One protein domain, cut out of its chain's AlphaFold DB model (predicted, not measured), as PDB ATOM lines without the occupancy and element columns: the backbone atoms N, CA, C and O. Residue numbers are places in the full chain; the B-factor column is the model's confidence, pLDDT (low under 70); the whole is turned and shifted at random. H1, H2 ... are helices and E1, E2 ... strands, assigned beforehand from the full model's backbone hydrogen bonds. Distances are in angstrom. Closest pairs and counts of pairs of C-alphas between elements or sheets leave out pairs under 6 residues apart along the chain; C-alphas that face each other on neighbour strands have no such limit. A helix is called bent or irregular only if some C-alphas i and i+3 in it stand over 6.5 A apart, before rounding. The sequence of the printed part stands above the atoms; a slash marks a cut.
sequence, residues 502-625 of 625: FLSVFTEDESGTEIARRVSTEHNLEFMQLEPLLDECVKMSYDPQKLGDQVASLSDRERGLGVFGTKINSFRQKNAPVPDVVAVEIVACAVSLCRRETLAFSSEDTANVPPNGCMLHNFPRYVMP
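What this domain is: This is residues 502 to 625 of the 625 residues of the protein "CH_2 domain-containing protein" of Phytophthora megakarya (UniProt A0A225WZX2). A small sheet of three strands lies between two helices, H1 over one face and the long H5 over the other; H4a, the first arm of the bent helix H4, packs alongside H5, and H2, which follows directly on E2, packs about perpendicular to both H4a and H5, meeting H5 at residues 583 to 587. H3 and the loop before it make a loose corner at the far end from H1, where residues 545 to 550 stick out. The printed part has 124 residues with five named helices and three named strands, in the order E1 H1 E2 H2 H3 H4 H5 E3; the class is mostly helix, and the parallel sheet has the order E1 E3 E2. It is compact, with a radius of gyration of the C-alphas of 15.9 A, and spans 43 by 42 by 23 A, only just flat.

Where its parts are: E1, residues 502 to 505, begins at C-alpha 502 (7.080, 12.413, -19.402). H1, residues 510 to 522, is 18.6 A long. E2, residues 526 to 529, is followed by H2, residues 530 to 539, 14.3 A. H3, residues 548 to 553, is neither bent nor irregular, but only just: C-alphas 549 and 552 are 6.4 A apart. H4, residues 556 to 573, was assigned as one helix by its hydrogen bonds but is bent, with C-alphas 563 and 566 6.9 A apart; its arms H4a, residues 556 to 563, and H4b, residues 566 to 573, stand at a steep tilt of 47 degrees. H5, residues 580 to 600, is 30.1 A long. E3, residues 613 to 617, 13.3 A, ends at C-alpha 617 (0.929, 20.942, -22.991).

How they stand to each other: E3 is the inner strand, parallel to E1 (N 505 and O 616, 2.8 A) and to E2 (N 526 and O 613, 2.8 A). H1 and H5 are on opposite faces of the sheet, three layers with helices on both faces, at heights over the sheet of 9.5 A and 9.7 A; both lie over E3 and E2 and run along the strands. E1, H1 and E2 form a split strand-helix-strand unit, E3 between its strands, with a right-handed crossover. H4a touches H5 residues 586 to 593 at a shallow tilt of 12 degrees, opposite ways, closest at the C-alphas of Arg 557 and Leu 593, 6.5 A. H2 touches H4a, about perpendicular at 90 degrees, closest at the C-alphas of Cys 537 and Leu 561, 4.9 A. Every O i to N i+4 pair is within hydrogen-bond range in H1, H2, H4b and H5; H4a has 3 of 4, and H3 0 of 2 with 1 of 3 O i to N i+3 pairs.

The domain as a whole: The C-alphas of Asp 549 and Pro 625, the two farthest apart, are 46.3 A apart. The printed part has no cut and ends at the chain's last residue. The link from H5 to E3, residues 601 to 612, is long, and its residues 603 to 608 stand free. The mean pLDDT of the printed part is 76.2; residues 544 to 552, 598 to 611 and 621 to 625 are among those under 70.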
ATOM      1  N   PHE A 502       7.103  11.042 -18.912       75.56
ATOM      2  CA  PHE A 502       7.080  12.413 -19.402       75.56
ATOM      3  C   PHE A 502       6.460  12.436 -20.795       75.56
ATOM      4  O   PHE A 502       6.982  11.797 -21.708       75.56
ATOM      5  N   LEU A 503       5.344  13.143 -20.949       77.06
ATOM      6  CA  LEU A 503       4.622  13.254 -22.214       77.06
ATOM      7  C   LEU A 503       4.512  14.730 -22.595       77.06
ATOM      8  O   LEU A 503       4.102  15.538 -21.770       77.06
ATOM      9  N   SER A 504       4.866  15.087 -23.826       79.50
ATOM     10  CA  SER A 504       4.596  16.421 -24.373       79.50
ATOM     11  C   SER A 504       3.539  16.308 -25.466       79.50
ATOM     12  O   SER A 504       3.658  15.465 -26.357       79.50
ATOM     13  N   VAL A 505       2.490  17.121 -25.362       78.62
ATOM     14  CA  VAL A 505       1.341  17.129 -26.267       78.62
ATOM     15  C   VAL A 505       1.177  18.529 -26.841       78.62
ATOM     16  O   VAL A 505       1.098  19.505 -26.094       78.62
ATOM     17  N   PHE A 506       1.089  18.613 -28.168       77.88
ATOM     18  CA  PHE A 506       0.883  19.859 -28.898       77.88
ATOM     19  C   PHE A 506      -0.515  19.872 -29.507       77.88
ATOM     20  O   PHE A 506      -0.849  18.982 -30.289       77.88
ATOM     21  N   THR A 507      -1.333  20.857 -29.142       78.94
ATOM     22  CA  THR A 507      -2.671  21.041 -29.715       78.94
ATOM     23  C   THR A 507      -2.924  22.509 -30.019       78.94
ATOM     24  O   THR A 507      -2.664  23.373 -29.178       78.94
ATOM     25  N   GLU A 508      -3.478  22.775 -31.198       69.88
ATOM     26  CA  GLU A 508      -3.844  24.128 -31.639       69.88
ATOM     27  C   GLU A 508      -5.212  24.564 -31.080       69.88
ATOM     28  O   GLU A 508      -5.412  25.744 -30.806       69.88
ATOM     29  N   ASP A 509      -6.105  23.604 -30.809       72.38
ATOM     30  CA  ASP A 509      -7.496  23.862 -30.425       72.38
ATOM     31  C   ASP A 509      -7.779  23.659 -28.921       72.38
ATOM     32  O   ASP A 509      -7.165  22.826 -28.236       72.38
ATOM     33  N   GLU A 510      -8.794  24.365 -28.403       71.12
ATOM     34  CA  GLU A 510      -9.304  24.193 -27.030       71.12
ATOM     35  C   GLU A 510      -9.812  22.762 -26.772       71.12
ATOM     36  O   GLU A 510      -9.622  22.213 -25.685       71.12
ATOM     37  N   SER A 511     -10.385  22.117 -27.793       68.25
ATOM     38  CA  SER A 511     -10.823  20.715 -27.744       68.25
ATOM     39  C   SER A 511      -9.654  19.755 -27.503       68.25
ATOM     40  O   SER A 511      -9.767  18.827 -26.700       68.25
ATOM     41  N   GLY A 512      -8.506  20.009 -28.136       72.44
ATOM     42  CA  GLY A 512      -7.281  19.239 -27.936       72.44
ATOM     43  C   GLY A 512      -6.732  19.382 -26.517       72.44
ATOM     44  O   GLY A 512      -6.273  18.403 -25.931       72.44
ATOM     45  N   THR A 513      -6.866  20.569 -25.925       76.12
ATOM     46  CA  THR A 513      -6.470  20.826 -24.532       76.12
ATOM     47  C   THR A 513      -7.311  20.013 -23.543       76.12
ATOM     48  O   THR A 513      -6.774  19.461 -22.580       76.12
ATOM     49  N   GLU A 514      -8.619  19.894 -23.784       71.25
ATOM     50  CA  GLU A 514      -9.521  19.098 -22.941       71.25
ATOM     51  C   GLU A 514      -9.233  17.597 -23.047       71.25
ATOM     52  O   GLU A 514      -9.198  16.891 -22.037       71.25
ATOM     53  N   ILE A 515      -8.952  17.112 -24.261       70.31
ATOM     54  CA  ILE A 515      -8.537  15.723 -24.493       70.31
ATOM     55  C   ILE A 515      -7.232  15.443 -23.756       70.31
ATOM     56  O   ILE A 515      -7.138  14.455 -23.032       70.31
ATOM     57  N   ALA A 516      -6.247  16.329 -23.894       73.25
ATOM     58  CA  ALA A 516      -4.973  16.223 -23.207       73.25
ATOM     59  C   ALA A 516      -5.214  16.127 -21.684       73.25
ATOM     60  O   ALA A 516      -4.774  15.174 -21.039       73.25
ATOM     61  N   ARG A 517      -6.007  17.038 -21.109       76.62
ATOM     62  CA  ARG A 517      -6.350  17.013 -19.680       76.62
ATOM     63  C   ARG A 517      -7.014  15.698 -19.261       76.62
ATOM     64  O   ARG A 517      -6.635  15.117 -18.244       76.62
ATOM     65  N   ARG A 518      -7.954  15.185 -20.052       71.12
ATOM     66  CA  ARG A 518      -8.614  13.903 -19.787       71.12
ATOM     67  C   ARG A 518      -7.646  12.717 -19.839       71.12
ATOM     68  O   ARG A 518      -7.697  11.853 -18.973       71.12
ATOM     69  N   VAL A 519      -6.728  12.701 -20.800       70.56
ATOM     70  CA  VAL A 519      -5.671  11.681 -20.889       70.56
ATOM     71  C   VAL A 519      -4.777  11.741 -19.646       70.56
ATOM     72  O   VAL A 519      -4.473  10.705 -19.057       70.56
ATOM     73  N   SER A 520      -4.406  12.935 -19.171       78.88
ATOM     74  CA  SER A 520      -3.622  13.042 -17.935       78.88
ATOM     75  C   SER A 520      -4.361  12.529 -16.698       78.88
ATOM     76  O   SER A 520      -3.754  11.822 -15.896       78.88
ATOM     77  N   THR A 521      -5.663  12.795 -16.552       77.50
ATOM     78  CA  THR A 521      -6.433  12.301 -15.398       77.50
ATOM     79  C   THR A 521      -6.655  10.793 -15.458       77.50
ATOM     80  O   THR A 521      -6.474  10.116 -14.448       77.50
ATOM     81  N   GLU A 522      -6.963  10.242 -16.635       72.69
ATOM     82  CA  GLU A 522      -7.127   8.795 -16.833       72.69
ATOM     83  C   GLU A 522      -5.824   8.023 -16.538       72.69
ATOM     84  O   GLU A 522      -5.865   6.912 -16.001       72.69
ATOM     85  N   HIS A 523      -4.660   8.625 -16.803       68.50
ATOM     86  CA  HIS A 523      -3.352   7.989 -16.603       68.50
ATOM     87  C   HIS A 523      -2.605   8.409 -15.327       68.50
ATOM     88  O   HIS A 523      -1.481   7.951 -15.106       68.50
ATOM     89  N   ASN A 524      -3.228   9.195 -14.441       75.19
ATOM     90  CA  ASN A 524      -2.590   9.766 -13.244       75.19
ATOM     91  C   ASN A 524      -1.283  10.513 -13.576       75.19
ATOM     92  O   ASN A 524      -0.266  10.307 -12.917       75.19
ATOM     93  N   LEU A 525      -1.280  11.328 -14.629       80.56
ATOM     94  CA  LEU A 525      -0.192  12.249 -14.951       80.56
ATOM     95  C   LEU A 525      -0.562  13.649 -14.459       80.56
ATOM     96  O   LEU A 525      -1.720  14.056 -14.541       80.56
ATOM     97  N   GLU A 526       0.416  14.413 -13.989       85.31
ATOM     98  CA  GLU A 526       0.203  15.819 -13.657       85.31
ATOM     99  C   GLU A 526       0.140  16.653 -14.937       85.31
ATOM    100  O   GLU A 526       1.101  16.708 -15.708       85.31
ATOM    101  N   PHE A 527      -1.011  17.281 -15.172       86.81
ATOM    102  CA  PHE A 527      -1.221  18.175 -16.304       86.81
ATOM    103  C   PHE A 527      -0.527  19.513 -16.068       86.81
ATOM    104  O   PHE A 527      -0.868  20.235 -15.132       86.81
ATOM    105  N   MET A 528       0.409  19.871 -16.941       87.94
ATOM    106  CA  MET A 528       1.190  21.095 -16.819       87.94
ATOM    107  C   MET A 528       1.050  21.971 -18.053       87.94
ATOM    108  O   MET A 528       1.381  21.581 -19.174       87.94
ATOM    109  N   GLN A 529       0.631  23.206 -17.805       88.88
ATOM    110  CA  GLN A 529       0.617  24.285 -18.779       88.88
ATOM    111  C   GLN A 529       1.523  25.411 -18.304       88.88
ATOM    112  O   GLN A 529       1.570  25.733 -17.117       88.88
ATOM    113  N   LEU A 530       2.225  26.039 -19.243       86.25
ATOM    114  CA  LEU A 530       3.202  27.066 -18.912       86.25
ATOM    115  C   LEU A 530       2.560  28.324 -18.309       86.25
ATOM    116  O   LEU A 530       3.054  28.811 -17.303       86.25
ATOM    117  N   GLU A 531       1.455  28.832 -18.862       87.38
ATOM    118  CA  GLU A 531       0.825  30.062 -18.349       87.38
ATOM    119  C   GLU A 531       0.305  29.924 -16.900       87.38
ATOM    120  O   GLU A 531       0.675  30.757 -16.067       87.38
ATOM    121  N   PRO A 532      -0.426  28.852 -16.521       88.88
ATOM    122  CA  PRO A 532      -0.776  28.604 -15.121       88.88
ATOM    123  C   PRO A 532       0.438  28.451 -14.196       88.88
ATOM    124  O   PRO A 532       0.409  28.950 -13.071       88.88
ATOM    125  N   LEU A 533       1.521  27.817 -14.666       86.75
ATOM    126  CA  LEU A 533       2.766  27.698 -13.896       86.75
ATOM    127  C   LEU A 533       3.436  29.061 -13.674       86.75
ATOM    128  O   LEU A 533       3.977  29.315 -12.598       86.75
ATOM    129  N   LEU A 534       3.388  29.966 -14.658       87.25
ATOM    130  CA  LEU A 534       3.896  31.332 -14.504       87.25
ATOM    131  C   LEU A 534       3.090  32.115 -13.460       87.25
ATOM    132  O   LEU A 534       3.682  32.815 -12.636       87.25
ATOM    133  N   ASP A 535       1.763  31.976 -13.461       88.06
ATOM    134  CA  ASP A 535       0.898  32.581 -12.443       88.06
ATOM    135  C   ASP A 535       1.167  32.012 -11.046       88.06
ATOM    136  O   ASP A 535       1.197  32.761 -10.067       88.06
ATOM    137  N   GLU A 536       1.399  30.705 -10.943       89.19
ATOM    138  CA  GLU A 536       1.787  30.038  -9.700       89.19
ATOM    139  C   GLU A 536       3.130  30.570  -9.167       89.19
ATOM    140  O   GLU A 536       3.223  30.942  -7.996       89.19
ATOM    141  N   CYS A 537       4.141  30.725 -10.030       88.19
ATOM    142  CA  CYS A 537       5.434  31.310  -9.653       88.19
ATOM    143  C   CYS A 537       5.298  32.752  -9.130       88.19
ATOM    144  O   CYS A 537       6.002  33.151  -8.202       88.19
ATOM    145  N   VAL A 538       4.400  33.549  -9.721       88.44
ATOM    146  CA  VAL A 538       4.127  34.925  -9.276       88.44
ATOM    147  C   VAL A 538       3.409  34.939  -7.926       88.44
ATOM    148  O   VAL A 538       3.779  35.721  -7.048       88.44
ATOM    149  N   LYS A 539       2.418  34.061  -7.728       88.12
ATOM    150  CA  LYS A 539       1.683  33.941  -6.457       88.12
ATOM    151  C   LYS A 539       2.589  33.518  -5.303       88.12
ATOM    152  O   LYS A 539       2.465  34.069  -4.217       88.12
ATOM    153  N   MET A 540       3.513  32.594  -5.554       84.62
ATOM    154  CA  MET A 540       4.465  32.096  -4.553       84.62
ATOM    155  C   MET A 540       5.757  32.922  -4.493       84.62
ATOM    156  O   MET A 540       6.750  32.484  -3.915       84.62
ATOM    157  N   SER A 541       5.778  34.109  -5.111       85.81
ATOM    158  CA  SER A 541       6.984  34.929  -5.179       85.81
ATOM    159  C   SER A 541       7.436  35.389  -3.794       85.81
ATOM    160  O   SER A 541       6.667  35.951  -3.015       85.81
ATOM    161  N   TYR A 542       8.716  35.182  -3.503       81.12
ATOM    162  CA  TYR A 542       9.364  35.699  -2.306       81.12
ATOM    163  C   TYR A 542      10.711  36.315  -2.674       81.12
ATOM    164  O   TYR A 542      11.291  36.023  -3.720       81.12
ATOM    165  N   ASP A 543      11.201  37.208  -1.818       74.94
ATOM    166  CA  ASP A 543      12.509  37.829  -1.992       74.94
ATOM    167  C   ASP A 543      13.559  37.017  -1.214       74.94
ATOM    168  O   ASP A 543      13.597  37.100   0.022       74.94
ATOM    169  N   PRO A 544      14.408  36.217  -1.891       66.12
ATOM    170  CA  PRO A 544      15.387  35.368  -1.219       66.12
ATOM    171  C   PRO A 544      16.418  36.176  -0.416       66.12
ATOM    172  O   PRO A 544      17.038  35.621   0.485       66.12
ATOM    173  N   GLN A 545      16.584  37.477  -0.689       68.12
ATOM    174  CA  GLN A 545      17.503  38.342   0.059       68.12
ATOM    175  C   GLN A 545      16.910  38.861   1.375       68.12
ATOM    176  O   GLN A 545      17.660  39.199   2.286       68.12
ATOM    177  N   LYS A 546      15.578  38.925   1.494       68.75
ATOM    178  CA  LYS A 546      14.895  39.464   2.684       68.75
ATOM    179  C   LYS A 546      14.463  38.396   3.677       68.75
ATOM    180  O   LYS A 546      14.278  38.715   4.846       68.75
ATOM    181  N   LEU A 547      14.279  37.155   3.221       64.19
ATOM    182  CA  LEU A 547      13.628  36.119   4.024       64.19
ATOM    183  C   LEU A 547      14.564  35.221   4.846       64.19
ATOM    184  O   LEU A 547      14.040  34.437   5.626       64.19
ATOM    185  N   GLY A 548      15.895  35.343   4.723       64.94
ATOM    186  CA  GLY A 548      16.902  34.712   5.603       64.94
ATOM    187  C   GLY A 548      16.495  33.353   6.200       64.94
ATOM    188  O   GLY A 548      16.430  32.351   5.490       64.94
ATOM    189  N   ASP A 549      16.170  33.346   7.497       59.53
ATOM    190  CA  ASP A 549      15.830  32.148   8.284       59.53
ATOM    191  C   ASP A 549      14.393  31.612   8.076       59.53
ATOM    192  O   ASP A 549      14.098  30.473   8.434       59.53
ATOM    193  N   GLN A 550      13.487  32.380   7.456       62.78
ATOM    194  CA  GLN A 550      12.101  31.968   7.162       62.78
ATOM    195  C   GLN A 550      11.973  31.159   5.857       62.78
ATOM    196  O   GLN A 550      10.911  30.625   5.545       62.78
ATOM    197  N   VAL A 551      13.053  31.000   5.082       61.75
ATOM    198  CA  VAL A 551      13.053  30.156   3.867       61.75
ATOM    199  C   VAL A 551      12.897  28.663   4.212       61.75
ATOM    200  O   VAL A 551      12.422  27.869   3.392       61.75
ATOM    201  N   ALA A 552      13.261  28.268   5.436       63.25
ATOM    202  CA  ALA A 552      13.111  26.901   5.928       63.25
ATOM    203  C   ALA A 552      11.648  26.513   6.212       63.25
ATOM    204  O   ALA A 552      11.332  25.328   6.152       63.25
ATOM    205  N   SER A 553      10.758  27.482   6.472       73.31
ATOM    206  CA  SER A 553       9.327  27.229   6.715       73.31
ATOM    207  C   SER A 553       8.476  27.143   5.444       73.31
ATOM    208  O   SER A 553       7.309  26.778   5.536       73.31
ATOM    209  N   LEU A 554       9.034  27.483   4.278       77.88
ATOM    210  CA  LEU A 554       8.346  27.364   2.989       77.88
ATOM    211  C   LEU A 554       8.342  25.912   2.508       77.88
ATOM    212  O   LEU A 554       9.333  25.192   2.680       77.88
ATOM    213  N   SER A 555       7.253  25.508   1.854       82.12
ATOM    214  CA  SER A 555       7.177  24.218   1.169       82.12
ATOM    215  C   SER A 555       8.227  24.124   0.056       82.12
ATOM    216  O   SER A 555       8.671  25.133  -0.501       82.12
ATOM    217  N   ASP A 556       8.629  22.905  -0.309       81.19
ATOM    218  CA  ASP A 556       9.596  22.704  -1.396       81.19
ATOM    219  C   ASP A 556       9.095  23.288  -2.730       81.19
ATOM    220  O   ASP A 556       9.899  23.793  -3.521       81.19
ATOM    221  N   ARG A 557       7.771  23.294  -2.947       83.81
ATOM    222  CA  ARG A 557       7.119  23.881  -4.125       83.81
ATOM    223  C   ARG A 557       7.183  25.411  -4.126       83.81
ATOM    224  O   ARG A 557       7.578  25.995  -5.136       83.81
ATOM    225  N   GLU A 558       6.913  26.054  -2.991       84.50
ATOM    226  CA  GLU A 558       7.076  27.509  -2.823       84.50
ATOM    227  C   GLU A 558       8.539  27.932  -2.967       84.50
ATOM    228  O   GLU A 558       8.835  28.898  -3.667       84.50
ATOM    229  N   ARG A 559       9.475  27.179  -2.372       84.31
ATOM    230  CA  ARG A 559      10.916  27.451  -2.473       84.31
ATOM    231  C   ARG A 559      11.431  27.295  -3.907       84.31
ATOM    232  O   ARG A 559      12.276  28.073  -4.335       84.31
ATOM    233  N   GLY A 560      10.951  26.295  -4.646       84.88
ATOM    234  CA  GLY A 560      11.366  26.050  -6.029       84.88
ATOM    235  C   GLY A 560      10.822  27.089  -7.008       84.88
ATOM    236  O   GLY A 560      11.590  27.749  -7.709       84.88
ATOM    237  N   LEU A 561       9.497  27.262  -7.043       86.94
ATOM    238  CA  LEU A 561       8.830  28.117  -8.033       86.94
ATOM    239  C   LEU A 561       8.846  29.607  -7.650       86.94
ATOM    240  O   LEU A 561       8.909  30.473  -8.527       86.94
ATOM    241  N   GLY A 562       8.869  29.931  -6.354       85.06
ATOM    242  CA  GLY A 562       8.834  31.310  -5.858       85.06
ATOM    243  C   GLY A 562      10.051  32.159  -6.234       85.06
ATOM    244  O   GLY A 562       9.926  33.373  -6.411       85.06
ATOM    245  N   VAL A 563      11.214  31.534  -6.463       87.94
ATOM    246  CA  VAL A 563      12.445  32.215  -6.915       87.94
ATOM    247  C   VAL A 563      12.264  32.869  -8.290       87.94
ATOM    248  O   VAL A 563      12.882  33.897  -8.582       87.94
ATOM    249  N   PHE A 564      11.401  32.310  -9.142       89.00
ATOM    250  CA  PHE A 564      11.147  32.838 -10.483       89.00
ATOM    251  C   PHE A 564      10.145  33.998 -10.490       89.00
ATOM    252  O   PHE A 564      10.151  34.801 -11.425       89.00
ATOM    253  N   GLY A 565       9.326  34.145  -9.446       88.12
ATOM    254  CA  GLY A 565       8.231  35.112  -9.412       88.12
ATOM    255  C   GLY A 565       8.665  36.572  -9.583       88.12
ATOM    256  O   GLY A 565       8.044  37.316 -10.342       88.12
ATOM    257  N   THR A 566       9.777  36.986  -8.965       85.81
ATOM    258  CA  THR A 566      10.312  38.358  -9.108       85.81
ATOM    259  C   THR A 566      10.802  38.646 -10.532       85.81
ATOM    260  O   THR A 566      10.548  39.729 -11.070       85.81
ATOM    261  N   LYS A 567      11.437  37.661 -11.184       87.69
ATOM    262  CA  LYS A 567      11.864  37.748 -12.589       87.69
ATOM    263  C   LYS A 567      10.658  37.823 -13.529       87.69
ATOM    264  O   LYS A 567      10.632  38.686 -14.402       87.69
ATOM    265  N   ILE A 568       9.645  36.977 -13.325       88.19
ATOM    266  CA  ILE A 568       8.412  36.965 -14.133       88.19
ATOM    267  C   ILE A 568       7.662  38.296 -13.996       88.19
ATOM    268  O   ILE A 568       7.266  38.874 -15.006       88.19
ATOM    269  N   ASN A 569       7.542  38.835 -12.778       86.94
ATOM    270  CA  ASN A 569       6.935  40.148 -12.549       86.94
ATOM    271  C   ASN A 569       7.693  41.274 -13.265       86.94
ATOM    272  O   ASN A 569       7.060  42.163 -13.830       86.94
ATOM    273  N   SER A 570       9.029  41.221 -13.316       88.69
ATOM    274  CA  SER A 570       9.823  42.185 -14.090       88.69
ATOM    275  C   SER A 570       9.529  42.115 -15.594       88.69
ATOM    276  O   SER A 570       9.440  43.157 -16.245       88.69
ATOM    277  N   PHE A 571       9.339  40.913 -16.151       88.62
ATOM    278  CA  PHE A 571       8.964  40.743 -17.561       88.62
ATOM    279  C   PHE A 571       7.529  41.209 -17.841       88.62
ATOM    280  O   PHE A 571       7.316  41.947 -18.802       88.62
ATOM    281  N   ARG A 572       6.572  40.884 -16.958       88.12
ATOM    282  CA  ARG A 572       5.178  41.357 -17.053       88.12
ATOM    283  C   ARG A 572       5.082  42.882 -16.991       88.12
ATOM    284  O   ARG A 572       4.409  43.473 -17.822       88.12
ATOM    285  N   GLN A 573       5.812  43.534 -16.081       87.75
ATOM    286  CA  GLN A 573       5.856  45.003 -15.990       87.75
ATOM    287  C   GLN A 573       6.424  45.672 -17.249       87.75
ATOM    288  O   GLN A 573       6.067  46.806 -17.560       87.75
ATOM    289  N   LYS A 574       7.306  44.980 -17.977       87.88
ATOM    290  CA  LYS A 574       7.902  45.459 -19.231       87.88
ATOM    291  C   LYS A 574       7.086  45.085 -20.474       87.88
ATOM    292  O   LYS A 574       7.545  45.376 -21.575       87.88
ATOM    293  N   ASN A 575       5.924  44.439 -20.321       84.06
ATOM    294  CA  ASN A 575       5.142  43.852 -21.418       84.06
ATOM    295  C   ASN A 575       5.990  42.960 -22.351       84.06
ATOM    296  O   ASN A 575       5.747  42.896 -23.555       84.06
ATOM    297  N   ALA A 576       7.013  42.297 -21.804       84.56
ATOM    298  CA  ALA A 576       7.908  41.425 -22.557       84.56
ATOM    299  C   ALA A 576       7.530  39.951 -22.323       84.56
ATOM    300  O   ALA A 576       7.264  39.575 -21.175       84.56
ATOM    301  N   PRO A 577       7.527  39.094 -23.363       84.19
ATOM    302  CA  PRO A 577       7.300  37.665 -23.183       84.19
ATOM    303  C   PRO A 577       8.428  37.042 -22.351       84.19
ATOM    304  O   PRO A 577       9.589  37.448 -22.449       84.19
ATOM    305  N   VAL A 578       8.095  36.039 -21.534       85.12
ATOM    306  CA  VAL A 578       9.091  35.294 -20.748       85.12
ATOM    307  C   VAL A 578      10.042  34.569 -21.713       85.12
ATOM    308  O   VAL A 578       9.541  33.782 -22.524       85.12
ATOM    309  N   PRO A 579      11.371  34.795 -21.636       86.25
ATOM    310  CA  PRO A 579      12.340  34.121 -22.500       86.25
ATOM    311  C   PRO A 579      12.279  32.597 -22.354       86.25
ATOM    312  O   PRO A 579      12.117  32.095 -21.241       86.25
ATOM    313  N   ASP A 580      12.487  31.853 -23.444       80.69
ATOM    314  CA  ASP A 580      12.362  30.386 -23.427       80.69
ATOM    315  C   ASP A 580      13.328  29.710 -22.459       80.69
ATOM    316  O   ASP A 580      12.969  28.722 -21.831       80.69
ATOM    317  N   VAL A 581      14.522  30.276 -22.269       80.38
ATOM    318  CA  VAL A 581      15.493  29.789 -21.276       80.38
ATOM    319  C   VAL A 581      14.871  29.776 -19.876       80.38
ATOM    320  O   VAL A 581      14.970  28.786 -19.161       80.38
ATOM    321  N   VAL A 582      14.154  30.843 -19.517       82.88
ATOM    322  CA  VAL A 582      13.478  30.965 -18.219       82.88
ATOM    323  C   VAL A 582      12.260  30.039 -18.155       82.88
ATOM    324  O   VAL A 582      12.021  29.419 -17.125       82.88
ATOM    325  N   ALA A 583      11.511  29.892 -19.250       84.25
ATOM    326  CA  ALA A 583      10.387  28.957 -19.315       84.25
ATOM    327  C   ALA A 583      10.835  27.491 -19.137       84.25
ATOM    328  O   ALA A 583      10.191  26.740 -18.408       84.25
ATOM    329  N   VAL A 584      11.959  27.097 -19.745       83.44
ATOM    330  CA  VAL A 584      12.576  25.770 -19.574       83.44
ATOM    331  C   VAL A 584      13.026  25.549 -18.136       83.44
ATOM    332  O   VAL A 584      12.750  24.486 -17.587       83.44
ATOM    333  N   GLU A 585      13.662  26.538 -17.502       82.56
ATOM    334  CA  GLU A 585      14.056  26.446 -16.090       82.56
ATOM    335  C   GLU A 585      12.847  26.240 -15.164       82.56
ATOM    336  O   GLU A 585      12.891  25.385 -14.277       82.56
ATOM    337  N   ILE A 586      11.752  26.968 -15.402       85.31
ATOM    338  CA  ILE A 586      10.513  26.861 -14.616       85.31
ATOM    339  C   ILE A 586       9.879  25.481 -14.789       85.31
ATOM    340  O   ILE A 586       9.573  24.817 -13.799       85.31
ATOM    341  N   VAL A 587       9.723  25.014 -16.031       85.00
ATOM    342  CA  VAL A 587       9.133  23.697 -16.319       85.00
ATOM    343  C   VAL A 587      10.009  22.571 -15.762       85.00
ATOM    344  O   VAL A 587       9.494  21.643 -15.146       85.00
ATOM    345  N   ALA A 588      11.334  22.657 -15.901       81.81
ATOM    346  CA  ALA A 588      12.254  21.674 -15.333       81.81
ATOM    347  C   ALA A 588      12.189  21.635 -13.797       81.81
ATOM    348  O   ALA A 588      12.259  20.554 -13.200       81.81
ATOM    349  N   CYS A 589      12.027  22.796 -13.154       86.38
ATOM    350  CA  CYS A 589      11.830  22.892 -11.711       86.38
ATOM    351  C   CYS A 589      10.499  22.257 -11.286       86.38
ATOM    352  O   CYS A 589      10.509  21.408 -10.393       86.38
ATOM    353  N   ALA A 590       9.396  22.574 -11.973       85.06
ATOM    354  CA  ALA A 590       8.080  21.984 -11.718       85.06
ATOM    355  C   ALA A 590       8.113  20.452 -11.846       85.06
ATOM    356  O   ALA A 590       7.783  19.745 -10.904       85.06
ATOM    357  N   VAL A 591       8.643  19.920 -12.948       83.50
ATOM    358  CA  VAL A 591       8.751  18.466 -13.184       83.50
ATOM    359  C   VAL A 591       9.613  17.777 -12.121       83.50
ATOM    360  O   VAL A 591       9.315  16.663 -11.685       83.50
ATOM    361  N   SER A 592      10.680  18.441 -11.668       82.56
ATOM    362  CA  SER A 592      11.538  17.926 -10.596       82.56
ATOM    363  C   SER A 592      10.822  17.874  -9.246       82.56
ATOM    364  O   SER A 592      11.061  16.941  -8.479       82.56
ATOM    365  N   LEU A 593       9.960  18.852  -8.951       83.19
ATOM    366  CA  LEU A 593       9.126  18.870  -7.748       83.19
ATOM    367  C   LEU A 593       8.092  17.748  -7.791       83.19
ATOM    368  O   LEU A 593       8.037  16.951  -6.861       83.19
ATOM    369  N   CYS A 594       7.401  17.580  -8.916       81.31
ATOM    370  CA  CYS A 594       6.398  16.529  -9.097       81.31
ATOM    371  C   CYS A 594       7.000  15.131  -8.939       81.31
ATOM    372  O   CYS A 594       6.402  14.268  -8.301       81.31
ATOM    373  N   ARG A 595       8.235  14.927  -9.423       77.94
ATOM    374  CA  ARG A 595       9.005  13.692  -9.206       77.94
ATOM    375  C   ARG A 595       9.370  13.451  -7.735       77.94
ATOM    376  O   ARG A 595       9.448  12.303  -7.302       77.94
ATOM    377  N   ARG A 596       9.659  14.506  -6.965       75.62
ATOM    378  CA  ARG A 596       9.965  14.392  -5.526       75.62
ATOM    379  C   ARG A 596       8.709  14.117  -4.712       75.62
ATOM    380  O   ARG A 596       8.746  13.256  -3.840       75.62
ATOM    381  N   GLU A 597       7.611  14.786  -5.046       72.75
ATOM    382  CA  GLU A 597       6.293  14.538  -4.463       72.75
ATOM    383  C   GLU A 597       5.887  13.073  -4.687       72.75
ATOM    384  O   GLU A 597       5.506  12.396  -3.736       72.75
ATOM    385  N   THR A 598       6.123  12.504  -5.880       65.12
ATOM    386  CA  THR A 598       5.847  11.074  -6.129       65.12
ATOM    387  C   THR A 598       6.610  10.118  -5.215       65.12
ATOM    388  O   THR A 598       6.088   9.068  -4.850       65.12
ATOM    389  N   LEU A 599       7.852  10.454  -4.858       63.50
ATOM    390  CA  LEU A 599       8.699   9.619  -4.000       63.50
ATOM    391  C   LEU A 599       8.329   9.749  -2.513       63.50
ATOM    392  O   LEU A 599       8.494   8.790  -1.758       63.50
ATOM    393  N   ALA A 600       7.809  10.909  -2.099       60.69
ATOM    394  CA  ALA A 600       7.421  11.190  -0.717       60.69
ATOM    395  C   ALA A 600       6.099  10.513  -0.300       60.69
ATOM    396  O   ALA A 600       5.928  10.179   0.868       60.69
ATOM    397  N   PHE A 601       5.191  10.239  -1.244       57.59
ATOM    398  CA  PHE A 601       3.858   9.662  -0.985       57.59
ATOM    399  C   PHE A 601       3.829   8.141  -0.724       57.59
ATOM    400  O   PHE A 601       2.759   7.535  -0.683       57.59
ATOM    401  N   SER A 602       4.976   7.487  -0.521       49.31
ATOM    402  CA  SER A 602       5.050   6.018  -0.441       49.31
ATOM    403  C   SER A 602       4.622   5.380   0.893       49.31
ATOM    404  O   SER A 602       4.815   4.173   1.031       49.31
ATOM    405  N   SER A 603       4.025   6.107   1.855       48.66
ATOM    406  CA  SER A 603       3.809   5.527   3.195       48.66
ATOM    407  C   SER A 603       2.419   5.569   3.845       48.66
ATOM    408  O   SER A 603       2.169   4.604   4.557       48.66
ATOM    409  N   GLU A 604       1.512   6.554   3.698       45.25
ATOM    410  CA  GLU A 604       0.359   6.587   4.650       45.25
ATOM    411  C   GLU A 604      -1.058   6.975   4.169       45.25
ATOM    412  O   GLU A 604      -1.988   6.685   4.913       45.25
ATOM    413  N   ASP A 605      -1.315   7.475   2.951       44.19
ATOM    414  CA  ASP A 605      -2.689   7.889   2.578       44.19
ATOM    415  C   ASP A 605      -3.243   7.195   1.322       44.19
ATOM    416  O   ASP A 605      -2.881   7.496   0.186       44.19
ATOM    417  N   THR A 606      -4.210   6.291   1.511       48.22
ATOM    418  CA  THR A 606      -4.875   5.512   0.446       48.22
ATOM    419  C   THR A 606      -5.876   6.306  -0.409       48.22
ATOM    420  O   THR A 606      -6.556   5.718  -1.248       48.22
ATOM    421  N   ALA A 607      -6.004   7.621  -0.202       51.50
ATOM    422  CA  ALA A 607      -6.977   8.461  -0.908       51.50
ATOM    423  C   ALA A 607      -6.396   9.204  -2.126       51.50
ATOM    424  O   ALA A 607      -7.143   9.488  -3.059       51.50
ATOM    425  N   ASN A 608      -5.082   9.466  -2.161       54.47
ATOM    426  CA  ASN A 608      -4.429  10.216  -3.238       54.47
ATOM    427  C   ASN A 608      -3.303   9.383  -3.855       54.47
ATOM    428  O   ASN A 608      -2.213   9.276  -3.299       54.47
ATOM    429  N   VAL A 609      -3.565   8.774  -5.014       60.56
ATOM    430  CA  VAL A 609      -2.520   8.090  -5.788       60.56
ATOM    431  C   VAL A 609      -1.574   9.164  -6.343       60.56
ATOM    432  O   VAL A 609      -2.046  10.037  -7.073       60.56
ATOM    433  N   PRO A 610      -0.267   9.140  -6.020       63.62
ATOM    434  CA  PRO A 610       0.659  10.149  -6.517       63.62
ATOM    435  C   PRO A 610       0.802  10.062  -8.049       63.62
ATOM    436  O   PRO A 610       0.709   8.965  -8.613       63.62
ATOM    437  N   PRO A 611       1.020  11.197  -8.740       69.06
ATOM    438  CA  PRO A 611       1.047  11.231 -10.198       69.06
ATOM    439  C   PRO A 611       2.259  10.470 -10.753       69.06
ATOM    440  O   PRO A 611       3.399  10.799 -10.458       69.06
ATOM    441  N   ASN A 612       2.045   9.485 -11.624       70.12
ATOM    442  CA  ASN A 612       3.098   8.626 -12.191       70.12
ATOM    443  C   ASN A 612       3.989   9.332 -13.236       70.12
ATOM    444  O   ASN A 612       4.805   8.687 -13.901       70.12
ATOM    445  N   GLY A 613       3.830  10.641 -13.426       81.38
ATOM    446  CA  GLY A 613       4.527  11.400 -14.451       81.38
ATOM    447  C   GLY A 613       3.942  12.790 -14.678       81.38
ATOM    448  O   GLY A 613       2.973  13.178 -14.030       81.38
ATOM    449  N   CYS A 614       4.508  13.514 -15.639       83.31
ATOM    450  CA  CYS A 614       4.033  14.827 -16.075       83.31
ATOM    451  C   CYS A 614       3.589  14.781 -17.534       83.31
ATOM    452  O   CYS A 614       4.260  14.183 -18.381       83.31
ATOM    453  N   MET A 615       2.498  15.481 -17.832       83.75
ATOM    454  CA  MET A 615       2.082  15.776 -19.192       83.75
ATOM    455  C   MET A 615       2.185  17.276 -19.454       83.75
ATOM    456  O   MET A 615       1.422  18.066 -18.903       83.75
ATOM    457  N   LEU A 616       3.134  17.660 -20.303       85.56
ATOM    458  CA  LEU A 616       3.340  19.031 -20.736       85.56
ATOM    459  C   LEU A 616       2.474  19.349 -21.949       85.56
ATOM    460  O   LEU A 616       2.501  18.634 -22.948       85.56
ATOM    461  N   HIS A 617       1.746  20.456 -21.886       86.00
ATOM    462  CA  HIS A 617       0.929  20.942 -22.991       86.00
ATOM    463  C   HIS A 617       1.601  22.135 -23.682       86.00
ATOM    464  O   HIS A 617       2.003  23.092 -23.019       86.00
ATOM    465  N   ASN A 618       1.737  22.061 -25.011       83.25
ATOM    466  CA  ASN A 618       2.331  23.091 -25.872       83.25
ATOM    467  C   ASN A 618       3.738  23.552 -25.427       83.25
ATOM    468  O   ASN A 618       4.081  24.735 -25.498       83.25
ATOM    469  N   PHE A 619       4.567  22.611 -24.956       78.75
ATOM    470  CA  PHE A 619       5.933  22.880 -24.500       78.75
ATOM    471  C   PHE A 619       6.930  21.805 -24.970       78.75
ATOM    472  O   PHE A 619       6.657  20.617 -24.782       78.75
ATOM    473  N   PRO A 620       8.125  22.168 -25.486       75.69
ATOM    474  CA  PRO A 620       8.677  23.524 -25.648       75.69
ATOM    475  C   PRO A 620       7.920  24.379 -26.677       75.69
ATOM    476  O   PRO A 620       7.413  23.853 -27.658       75.69
ATOM    477  N   ARG A 621       7.866  25.706 -26.465       69.81
ATOM    478  CA  ARG A 621       7.146  26.664 -27.340       69.81
ATOM    479  C   ARG A 621       7.639  26.661 -28.796       69.81
ATOM    480  O   ARG A 621       6.881  27.008 -29.693       69.81
ATOM    481  N   TYR A 622       8.892  26.261 -29.017       61.59
ATOM    482  CA  TYR A 622       9.480  26.058 -30.335       61.59
ATOM    483  C   TYR A 622       9.885  24.595 -30.474       61.59
ATOM    484  O   TYR A 622      10.772  24.114 -29.764       61.59
ATOM    485  N   VAL A 623       9.259  23.892 -31.412       45.44
ATOM    486  CA  VAL A 623       9.822  22.651 -31.940       45.44
ATOM    487  C   VAL A 623      11.018  23.081 -32.786       45.44
ATOM    488  O   VAL A 623      10.839  23.712 -33.825       45.44
ATOM    489  N   MET A 624      12.242  22.850 -32.299       31.73
ATOM    490  CA  MET A 624      13.440  23.041 -33.125       31.73
ATOM    491  C   MET A 624      13.291  22.159 -34.381       31.73
ATOM    492  O   MET A 624      13.071  20.958 -34.207       31.73
ATOM    493  N   PRO A 625      13.339  22.733 -35.599       30.81
ATOM    494  CA  PRO A 625      13.215  21.980 -36.847       30.81
ATOM    495  C   PRO A 625      14.395  21.037 -37.107       30.81
ATOM    496  O   PRO A 625      15.520  21.332 -36.634       30.81
TER     497      PRO A 625